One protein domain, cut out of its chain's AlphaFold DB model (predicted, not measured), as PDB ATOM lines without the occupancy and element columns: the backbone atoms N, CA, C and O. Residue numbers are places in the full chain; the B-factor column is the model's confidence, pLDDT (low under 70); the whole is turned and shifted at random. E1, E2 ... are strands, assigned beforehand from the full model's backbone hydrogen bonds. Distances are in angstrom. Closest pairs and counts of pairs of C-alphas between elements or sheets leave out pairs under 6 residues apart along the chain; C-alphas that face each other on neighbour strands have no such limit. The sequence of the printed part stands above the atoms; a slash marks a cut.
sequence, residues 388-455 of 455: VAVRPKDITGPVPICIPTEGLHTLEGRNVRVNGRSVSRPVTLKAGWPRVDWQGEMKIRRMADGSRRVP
ATOM      1  N   VAL A 388       9.732 210.900  13.972       93.25
ATOM      2  CA  VAL A 388      10.888 210.220  14.555       93.25
ATOM      3  C   VAL A 388      10.371 209.135  15.486       93.25
ATOM      4  O   VAL A 388       9.569 209.408  16.375       93.25
ATOM      5  N   ALA A 389      10.828 207.908  15.263       94.50
ATOM      6  CA  ALA A 389      10.670 206.799  16.186       94.50
ATOM      7  C   ALA A 389      11.971 206.620  16.980       94.50
ATOM      8  O   ALA A 389      13.032 206.340  16.418       94.50
ATOM      9  N   VAL A 390      11.894 206.779  18.292       93.88
ATOM     10  CA  VAL A 390      12.987 206.543  19.233       93.88
ATOM     11  C   VAL A 390      12.906 205.106  19.722       93.88
ATOM     12  O   VAL A 390      11.833 204.620  20.076       93.88
ATOM     13  N   ARG A 391      14.041 204.406  19.746       91.12
ATOM     14  CA  ARG A 391      14.133 203.065  20.321       91.12
ATOM     15  C   ARG A 391      14.158 203.159  21.850       91.12
ATOM     16  O   ARG A 391      15.145 203.670  22.385       91.12
ATOM     17  N   PRO A 392      13.160 202.625  22.579       86.06
ATOM     18  CA  PRO A 392      13.239 202.590  24.033       86.06
ATOM     19  C   PRO A 392      14.395 201.677  24.464       86.06
ATOM     20  O   PRO A 392      14.497 200.544  23.987       86.06
ATOM     21  N   LYS A 393      15.271 202.170  25.353       83.12
ATOM     22  CA  LYS A 393      16.516 201.486  25.770       83.12
ATOM     23  C   LYS A 393      16.270 200.079  26.319       83.12
ATOM     24  O   LYS A 393      17.051 199.167  26.077       83.12
ATOM     25  N   ASP A 394      15.151 199.913  27.008       83.00
ATOM     26  CA  ASP A 394      14.775 198.709  27.742       83.00
ATOM     27  C   ASP A 394      14.001 197.669  26.915       83.00
ATOM     28  O   ASP A 394      13.418 196.736  27.482       83.00
ATOM     29  N   ILE A 395      13.946 197.846  25.590       87.56
ATOM     30  CA  ILE A 395      13.235 196.961  24.666       87.56
ATOM     31  C   ILE A 395      14.203 196.432  23.610       87.56
ATOM     32  O   ILE A 395      14.741 197.188  22.798       87.56
ATOM     33  N   THR A 396      14.379 195.113  23.565       85.88
ATOM     34  CA  THR A 396      15.232 194.404  22.598       85.88
ATOM     35  C   THR A 396      14.402 193.737  21.493       85.88
ATOM     36  O   THR A 396      13.212 193.479  21.659       85.88
ATOM     37  N   GLY A 397      15.022 193.495  20.332       89.00
ATOM     38  CA  GLY A 397      14.383 192.858  19.173       89.00
ATOM     39  C   GLY A 397      13.375 193.728  18.395       89.00
ATOM     40  O   GLY A 397      13.215 194.911  18.689       89.00
ATOM     41  N   PRO A 398      12.706 193.167  17.373       93.06
ATOM     42  CA  PRO A 398      11.789 193.918  16.515       93.06
ATOM     43  C   PRO A 398      10.486 194.342  17.214       93.06
ATOM     44  O   PRO A 398       9.766 193.513  17.778       93.06
ATOM     45  N   VAL A 399      10.109 195.615  17.083       95.75
ATOM     46  CA  VAL A 399       8.895 196.197  17.693       95.75
ATOM     47  C   VAL A 399       7.917 196.710  16.628       95.75
ATOM     48  O   VAL A 399       8.338 197.020  15.512       95.75
ATOM     49  N   PRO A 400       6.605 196.769  16.907       96.38
ATOM     50  CA  PRO A 400       5.616 197.248  15.949       96.38
ATOM     51  C   PRO A 400       5.756 198.761  15.719       96.38
ATOM     52  O   PRO A 400       5.653 199.556  16.653       96.38
ATOM     53  N   ILE A 401       5.938 199.170  14.466       96.00
ATOM     54  CA  ILE A 401       5.942 200.580  14.056       96.00
ATOM     55  C   ILE A 401       4.716 200.852  13.195       96.00
ATOM     56  O   ILE A 401       4.495 200.165  12.206       96.00
ATOM     57  N   CYS A 402       3.936 201.868  13.555       95.56
ATOM     58  CA  CYS A 402       2.816 202.345  12.760       95.56
ATOM     59  C   CYS A 402       3.309 202.953  11.440       95.56
ATOM     60  O   CYS A 402       3.942 204.010  11.423       95.56
ATOM     61  N   ILE A 403       2.964 202.299  10.335       94.06
ATOM     62  CA  ILE A 403       3.055 202.831   8.977       94.06
ATOM     63  C   ILE A 403       1.656 203.329   8.602       94.06
ATOM     64  O   ILE A 403       0.739 202.513   8.457       94.06
ATOM     65  N   PRO A 404       1.446 204.654   8.502       89.50
ATOM     66  CA  PRO A 404       0.100 205.214   8.452       89.50
ATOM     67  C   PRO A 404      -0.600 205.004   7.105       89.50
ATOM     68  O   PRO A 404      -1.823 204.911   7.058       89.50
ATOM     69  N   THR A 405       0.162 204.905   6.018       88.19
ATOM     70  CA  THR A 405      -0.351 204.732   4.655       88.19
ATOM     71  C   THR A 405       0.498 203.725   3.907       88.19
ATOM     72  O   THR A 405       1.701 203.649   4.138       88.19
ATOM     73  N   GLU A 406      -0.105 202.976   2.990       90.56
ATOM     74  CA  GLU A 406       0.655 202.134   2.071       90.56
ATOM     75  C   GLU A 406       1.453 202.999   1.090       90.56
ATOM     76  O   GLU A 406       1.012 204.083   0.706       90.56
ATOM     77  N   GLY A 407       2.642 202.533   0.712       88.62
ATOM     78  CA  GLY A 407       3.455 203.181  -0.312       88.62
ATOM     79  C   GLY A 407       4.950 203.093  -0.044       88.62
ATOM     80  O   GLY A 407       5.421 202.317   0.793       88.62
ATOM     81  N   LEU A 408       5.708 203.903  -0.778       90.19
ATOM     82  CA  LEU A 408       7.161 203.958  -0.679       90.19
ATOM     83  C   LEU A 408       7.592 204.819   0.517       90.19
ATOM     84  O   LEU A 408       7.193 205.978   0.630       90.19
ATOM     85  N   HIS A 409       8.416 204.259   1.401       90.56
ATOM     86  CA  HIS A 409       8.893 204.929   2.611       90.56
ATOM     87  C   HIS A 409      10.414 204.887   2.713       90.56
ATOM     88  O   HIS A 409      11.027 203.870   2.383       90.56
ATOM     89  N   THR A 410      11.024 205.949   3.241       90.38
ATOM     90  CA  THR A 410      12.389 205.883   3.771       90.38
ATOM     91  C   THR A 410      12.347 205.701   5.282       90.38
ATOM     92  O   THR A 410      11.606 206.384   5.993       90.38
ATOM     93  N   LEU A 411      13.137 204.741   5.758       91.81
ATOM     94  CA  LEU A 411      13.380 204.489   7.172       91.81
ATOM     95  C   LEU A 411      14.857 204.782   7.442       91.81
ATOM     96  O   LEU A 411      15.722 203.936   7.227       91.81
ATOM     97  N   GLU A 412      15.153 206.017   7.831       91.31
ATOM     98  CA  GLU A 412      16.524 206.491   8.025       91.31
ATOM     99  C   GLU A 412      16.921 206.297   9.489       91.31
ATOM    100  O   GLU A 412      16.486 207.042  10.365       91.31
ATOM    101  N   GLY A 413      17.743 205.288   9.754       90.44
ATOM    102  CA  GLY A 413      18.245 204.969  11.086       90.44
ATOM    103  C   GLY A 413      19.391 203.966  11.015       90.44
ATOM    104  O   GLY A 413      19.735 203.453   9.947       90.44
ATOM    105  N   ARG A 414      20.000 203.656  12.159       91.56
ATOM    106  CA  ARG A 414      21.099 202.686  12.220       91.56
ATOM    107  C   ARG A 414      20.550 201.259  12.288       91.56
ATOM    108  O   ARG A 414      19.722 200.958  13.144       91.56
ATOM    109  N   ASN A 415      21.063 200.376  11.426       91.44
ATOM    110  CA  ASN A 415      20.727 198.945  11.384       91.44
ATOM    111  C   ASN A 415      19.223 198.652  11.228       91.44
ATOM    112  O   ASN A 415      18.709 197.725  11.850       91.44
ATOM    113  N   VAL A 416      18.522 199.433  10.399       94.00
ATOM    114  CA  VAL A 416      17.077 199.263  10.204       94.00
ATOM    115  C   VAL A 416      16.769 197.940   9.499       94.00
ATOM    116  O   VAL A 416      17.257 197.672   8.396       94.00
ATOM    117  N   ARG A 417      15.914 197.126  10.119       94.56
ATOM    118  CA  ARG A 417      15.372 195.885   9.559       94.56
ATOM    119  C   ARG A 417      13.856 195.875   9.668       94.56
ATOM    120  O   ARG A 417      13.324 196.036  10.758       94.56
ATOM    121  N   VAL A 418      13.165 195.612   8.565       94.12
ATOM    122  CA  VAL A 418      11.704 195.467   8.526       94.12
ATOM    123  C   VAL A 418      11.358 194.003   8.303       94.12
ATOM    124  O   VAL A 418      11.802 193.399   7.328       94.12
ATOM    125  N   ASN A 419      10.588 193.420   9.220       91.25
ATOM    126  CA  ASN A 419      10.225 192.002   9.237       91.25
ATOM    127  C   ASN A 419      11.454 191.089   9.025       91.25
ATOM    128  O   ASN A 419      11.427 190.151   8.232       91.25
ATOM    129  N   GLY A 420      12.564 191.423   9.695       89.44
ATOM    130  CA  GLY A 420      13.831 190.687   9.632       89.44
ATOM    131  C   GLY A 420      14.747 191.026   8.450       89.44
ATOM    132  O   GLY A 420      15.891 190.581   8.438       89.44
ATOM    133  N   ARG A 421      14.305 191.835   7.479       91.06
ATOM    134  CA  ARG A 421      15.098 192.188   6.289       91.06
ATOM    135  C   ARG A 421      15.721 193.572   6.429       91.06
ATOM    136  O   ARG A 421      15.004 194.531   6.695       91.06
ATOM    137  N   SER A 422      17.034 193.680   6.232       91.31
ATOM    138  CA  SER A 422      17.736 194.971   6.224       91.31
ATOM    139  C   SER A 422      17.196 195.893   5.134       91.31
ATOM    140  O   SER A 422      16.989 195.463   4.000       91.31
ATOM    141  N   VAL A 423      17.007 197.165   5.477       88.44
ATOM    142  CA  VAL A 423      16.513 198.193   4.559       88.44
ATOM    143  C   VAL A 423      17.562 199.295   4.441       88.44
ATOM    144  O   VAL A 423      17.877 199.966   5.417       88.44
ATOM    145  N   SER A 424      18.120 199.469   3.241       76.31
ATOM    146  CA  SER A 424      19.110 200.514   2.916       76.31
ATOM    147  C   SER A 424      18.635 201.480   1.825       76.31
ATOM    148  O   SER A 424      19.347 202.411   1.454       76.31
ATOM    149  N   ARG A 425      17.433 201.252   1.290       81.50
ATOM    150  CA  ARG A 425      16.791 202.016   0.216       81.50
ATOM    151  C   ARG A 425      15.326 202.257   0.579       81.50
ATOM    152  O   ARG A 425      14.824 201.575   1.477       81.50
ATOM    153  N   PRO A 426      14.631 203.177  -0.109       86.81
ATOM    154  CA  PRO A 426      13.187 203.267   0.007       86.81
ATOM    155  C   PRO A 426      12.526 201.889  -0.127       86.81
ATOM    156  O   PRO A 426      12.879 201.106  -1.011       86.81
ATOM    157  N   VAL A 427      11.590 201.586   0.767       89.06
ATOM    158  CA  VAL A 427      10.904 200.294   0.849       89.06
ATOM    159  C   VAL A 427       9.402 200.503   0.729       89.06
ATOM    160  O   VAL A 427       8.835 201.413   1.333       89.06
ATOM    161  N   THR A 428       8.746 199.665  -0.067       90.06
ATOM    162  CA  THR A 428       7.285 199.649  -0.137       90.06
ATOM    163  C   THR A 428       6.740 198.943   1.096       90.06
ATOM    164  O   THR A 428       7.018 197.765   1.321       90.06
ATOM    165  N   LEU A 429       5.972 199.669   1.903       90.44
ATOM    166  CA  LEU A 429       5.359 199.167   3.127       90.44
ATOM    167  C   LEU A 429       3.844 199.249   3.003       90.44
ATOM    168  O   LEU A 429       3.315 200.236   2.493       90.44
ATOM    169  N   LYS A 430       3.154 198.225   3.506       91.25
ATOM    170  CA  LYS A 430       1.704 198.275   3.705       91.25
ATOM    171  C   LYS A 430       1.381 199.147   4.913       91.25
ATOM    172  O   LYS A 430       2.151 199.172   5.877       91.25
ATOM    173  N   ALA A 431       0.221 199.801   4.882       91.50
ATOM    174  CA  ALA A 431      -0.319 200.438   6.076       91.50
ATOM    175  C   ALA A 431      -0.512 199.388   7.184       91.50
ATOM    176  O   ALA A 431      -0.956 198.269   6.917       91.50
ATOM    177  N   GLY A 432      -0.188 199.741   8.425       93.50
ATOM    178  CA  GLY A 432      -0.313 198.835   9.563       93.50
ATOM    179  C   GLY A 432       0.890 198.885  10.492       93.50
ATOM    180  O   GLY A 432       1.469 199.943  10.703       93.50
ATOM    181  N   TRP A 433       1.231 197.736  11.076       95.88
ATOM    182  CA  TRP A 433       2.188 197.639  12.182       95.88
ATOM    183  C   TRP A 433       3.288 196.602  11.907       95.88
ATOM    184  O   TRP A 433       3.363 195.594  12.616       95.88
ATOM    185  N   PRO A 434       4.124 196.778  10.863       95.38
ATOM    186  CA  PRO A 434       5.260 195.894  10.637       95.38
ATOM    187  C   PRO A 434       6.210 195.884  11.837       95.38
ATOM    188  O   PRO A 434       6.342 196.863  12.576       95.38
ATOM    189  N   ARG A 435       6.916 194.765  11.994       95.69
ATOM    190  CA  ARG A 435       7.969 194.620  12.995       95.69
ATOM    191  C   ARG A 435       9.234 195.275  12.477       95.69
ATOM    192  O   ARG A 435       9.752 194.863  11.440       95.69
ATOM    193  N   VAL A 436       9.747 196.260  13.199       95.00
ATOM    194  CA  VAL A 436      10.955 196.990  12.822       95.00
ATOM    195  C   VAL A 436      11.982 196.888  13.936       95.00
ATOM    196  O   VAL A 436      11.659 197.042  15.111       95.00
ATOM    197  N   ASP A 437      13.222 196.614  13.560       94.62
ATOM    198  CA  ASP A 437      14.381 196.663  14.443       94.62
ATOM    199  C   ASP A 437      15.318 197.780  13.973       94.62
ATOM    200  O   ASP A 437      15.508 197.951  12.772       94.62
ATOM    201  N   TRP A 438      15.852 198.569  14.903       93.81
ATOM    202  CA  TRP A 438      16.766 199.687  14.641       93.81
ATOM    203  C   TRP A 438      17.489 200.092  15.931       93.81
ATOM    204  O   TRP A 438      17.085 199.705  17.032       93.81
ATOM    205  N   GLN A 439      18.541 200.902  15.799       91.06
ATOM    206  CA  GLN A 439      19.296 201.467  16.920       91.06
ATOM    207  C   GLN A 439      19.129 202.988  16.995       91.06
ATOM    208  O   GLN A 439      19.279 203.681  15.989       91.06
ATOM    209  N   GLY A 440      18.887 203.504  18.204       90.56
ATOM    210  CA  GLY A 440      18.747 204.937  18.459       90.56
ATOM    211  C   GLY A 440      17.457 205.510  17.874       90.56
ATOM    212  O   GLY A 440      16.363 205.044  18.192       90.56
ATOM    213  N   GLU A 441      17.587 206.525  17.029       93.94
ATOM    214  CA  GLU A 441      16.462 207.173  16.356       93.94
ATOM    215  C   GLU A 441      16.305 206.665  14.922       93.94
ATOM    216  O   GLU A 441      17.282 206.357  14.235       93.94
ATOM    217  N   MET A 442      15.060 206.608  14.463       94.19
ATOM    218  CA  MET A 442      14.706 206.308  13.085       94.19
ATOM    219  C   MET A 442      13.713 207.349  12.578       94.19
ATOM    220  O   MET A 442      12.632 207.512  13.141       94.19
ATOM    221  N   LYS A 443      14.055 208.034  11.487       93.00
ATOM    222  CA  LYS A 443      13.119 208.914  10.778       93.00
ATOM    223  C   LYS A 443      12.283 208.087   9.817       93.00
ATOM    224  O   LYS A 443      12.822 207.291   9.050       93.00
ATOM    225  N   ILE A 444      10.976 208.308   9.847       90.94
ATOM    226  CA  ILE A 444      10.008 207.666   8.965       90.94
ATOM    227  C   ILE A 444       9.489 208.739   8.016       90.94
ATOM    228  O   ILE A 444       8.880 209.715   8.457       90.94
ATOM    229  N   ARG A 445       9.726 208.567   6.714       88.94
ATOM    230  CA  ARG A 445       9.221 209.486   5.688       88.94
ATOM    231  C   ARG A 445       8.461 208.719   4.631       88.94
ATOM    232  O   ARG A 445       8.972 207.749   4.078       88.94
ATOM    233  N   ARG A 446       7.261 209.189   4.307       86.19
ATOM    234  CA  ARG A 446       6.569 208.770   3.090       86.19
ATOM    235  C   ARG A 446       7.159 209.533   1.909       86.19
ATOM    236  O   ARG A 446       7.320 210.750   1.974       86.19
ATOM    237  N   MET A 447       7.459 208.825   0.831       82.81
ATOM    238  CA  MET A 447       7.843 209.450  -0.426       82.81
ATOM    239  C   MET A 447       6.593 209.779  -1.245       82.81
ATOM    240  O   MET A 447       5.641 209.001  -1.262       82.81
ATOM    241  N   ALA A 448       6.583 210.931  -1.920       76.69
ATOM    242  CA  ALA A 448       5.486 211.287  -2.815       76.69
ATOM    243  C   ALA A 448       5.380 210.269  -3.962       76.69
ATOM    244  O   ALA A 448       6.407 209.855  -4.527       76.69
ATOM    245  N   ASP A 449       4.144 209.903  -4.304       60.78
ATOM    246  CA  ASP A 449       3.800 209.008  -5.409       60.78
ATOM    247  C   ASP A 449       4.184 209.703  -6.732       60.78
ATOM    248  O   ASP A 449       3.437 210.496  -7.290       60.78
ATOM    249  N   GLY A 450       5.433 209.504  -7.164       51.19
ATOM    250  CA  GLY A 450       6.065 210.241  -8.269       51.19
ATOM    251  C   GLY A 450       7.592 210.313  -8.172       51.19
ATOM    252  O   GLY A 450       8.279 210.525  -9.163       51.19
ATOM    253  N   SER A 451       8.158 210.034  -6.997       46.09
ATOM    254  CA  SER A 451       9.609 209.987  -6.754       46.09
ATOM    255  C   SER A 451      10.295 208.688  -7.216       46.09
ATOM    256  O   SER A 451      11.323 208.286  -6.666       46.09
ATOM    257  N   ARG A 452       9.785 208.047  -8.281       40.97
ATOM    258  CA  ARG A 452      10.628 207.176  -9.111       40.97
ATOM    259  C   ARG A 452      11.657 208.085  -9.784       40.97
ATOM    260  O   ARG A 452      11.430 208.574 -10.884       40.97
ATOM    261  N   ARG A 453      12.807 208.297  -9.141       40.19
ATOM    262  CA  ARG A 453      14.027 208.494  -9.925       40.19
ATOM    263  C   ARG A 453      14.254 207.175 -10.661       40.19
ATOM    264  O   ARG A 453      14.648 206.177 -10.064       40.19
ATOM    265  N   VAL A 454      13.818 207.169 -11.919       31.33
ATOM    266  CA  VAL A 454      14.271 206.251 -12.972       31.33
ATOM    267  C   VAL A 454      15.814 206.326 -12.999       31.33
ATOM    268  O   VAL A 454      16.321 207.403 -12.677       31.33
ATOM    269  N   PRO A 455      16.520 205.201 -13.250       40.53
ATOM    270  CA  PRO A 455      17.880 204.915 -12.771       40.53
ATOM    271  C   PRO A 455      18.920 206.024 -12.891       40.53
ATOM    272  O   PRO A 455      18.944 206.702 -13.942       40.53
TER     273      PRO A 455
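This is residues 388 to 455 of the 455 residues of an uncharacterized protein of Armatimonadetes bacterium (UniProt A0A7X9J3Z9). Two long strands, E2 and E4, run side by side and both fold back sharply part of the way along, making one strongly twisted, curled sheet with the short strands E1 and E3 at its edges. A long link, residues 391 to 406, runs between E1 and E2, with residues 399 to 400 paired to E4. The printed part has 68 residues, with four named strands, E1 to E4 along the chain, and no named helix; the sheet's order is E1, E4, E2, E3, antiparallel throughout. The class is all strand, though the strands hold 30 of the 68 residues; the whole is compact, with a radius of gyration of the C-alphas of 12.0 A, and spans 40 by 22 by 20 A.

Start at E1, residues 388 to 390, antiparallel to E4, residues 435 to 446, at 171 degrees; N 389 and O 442 are 2.8 A apart. Next look at E2, residues 407 to 418, antiparallel to E4 at 152 degrees, with N 412 and O 443 2.9 A apart. E2 bends by 144 degrees at residue 415, and E4 by 126 degrees at residue 440. E3, residues 427 to 429, forms a hairpin with E2; N 409 and O 427 are 2.9 A apart. E1 and E3 are apart.

Find C-alpha 388 at (10.888, 210.220, 14.555), where E1 begins its 6.3 A. E2 covers 14.3 A from C-alpha 407, E3 6.1 A from C-alpha 427. E4 runs 17.3 A to C-alpha 446 at (6.569, 208.770, 3.090).

The farthest C-alphas, those of Asp 394 and Val 454, are 41.4 A apart. The printed part has no cut, and E1 to E2 is the long link. Residues 449 to 455 have pLDDT under 70.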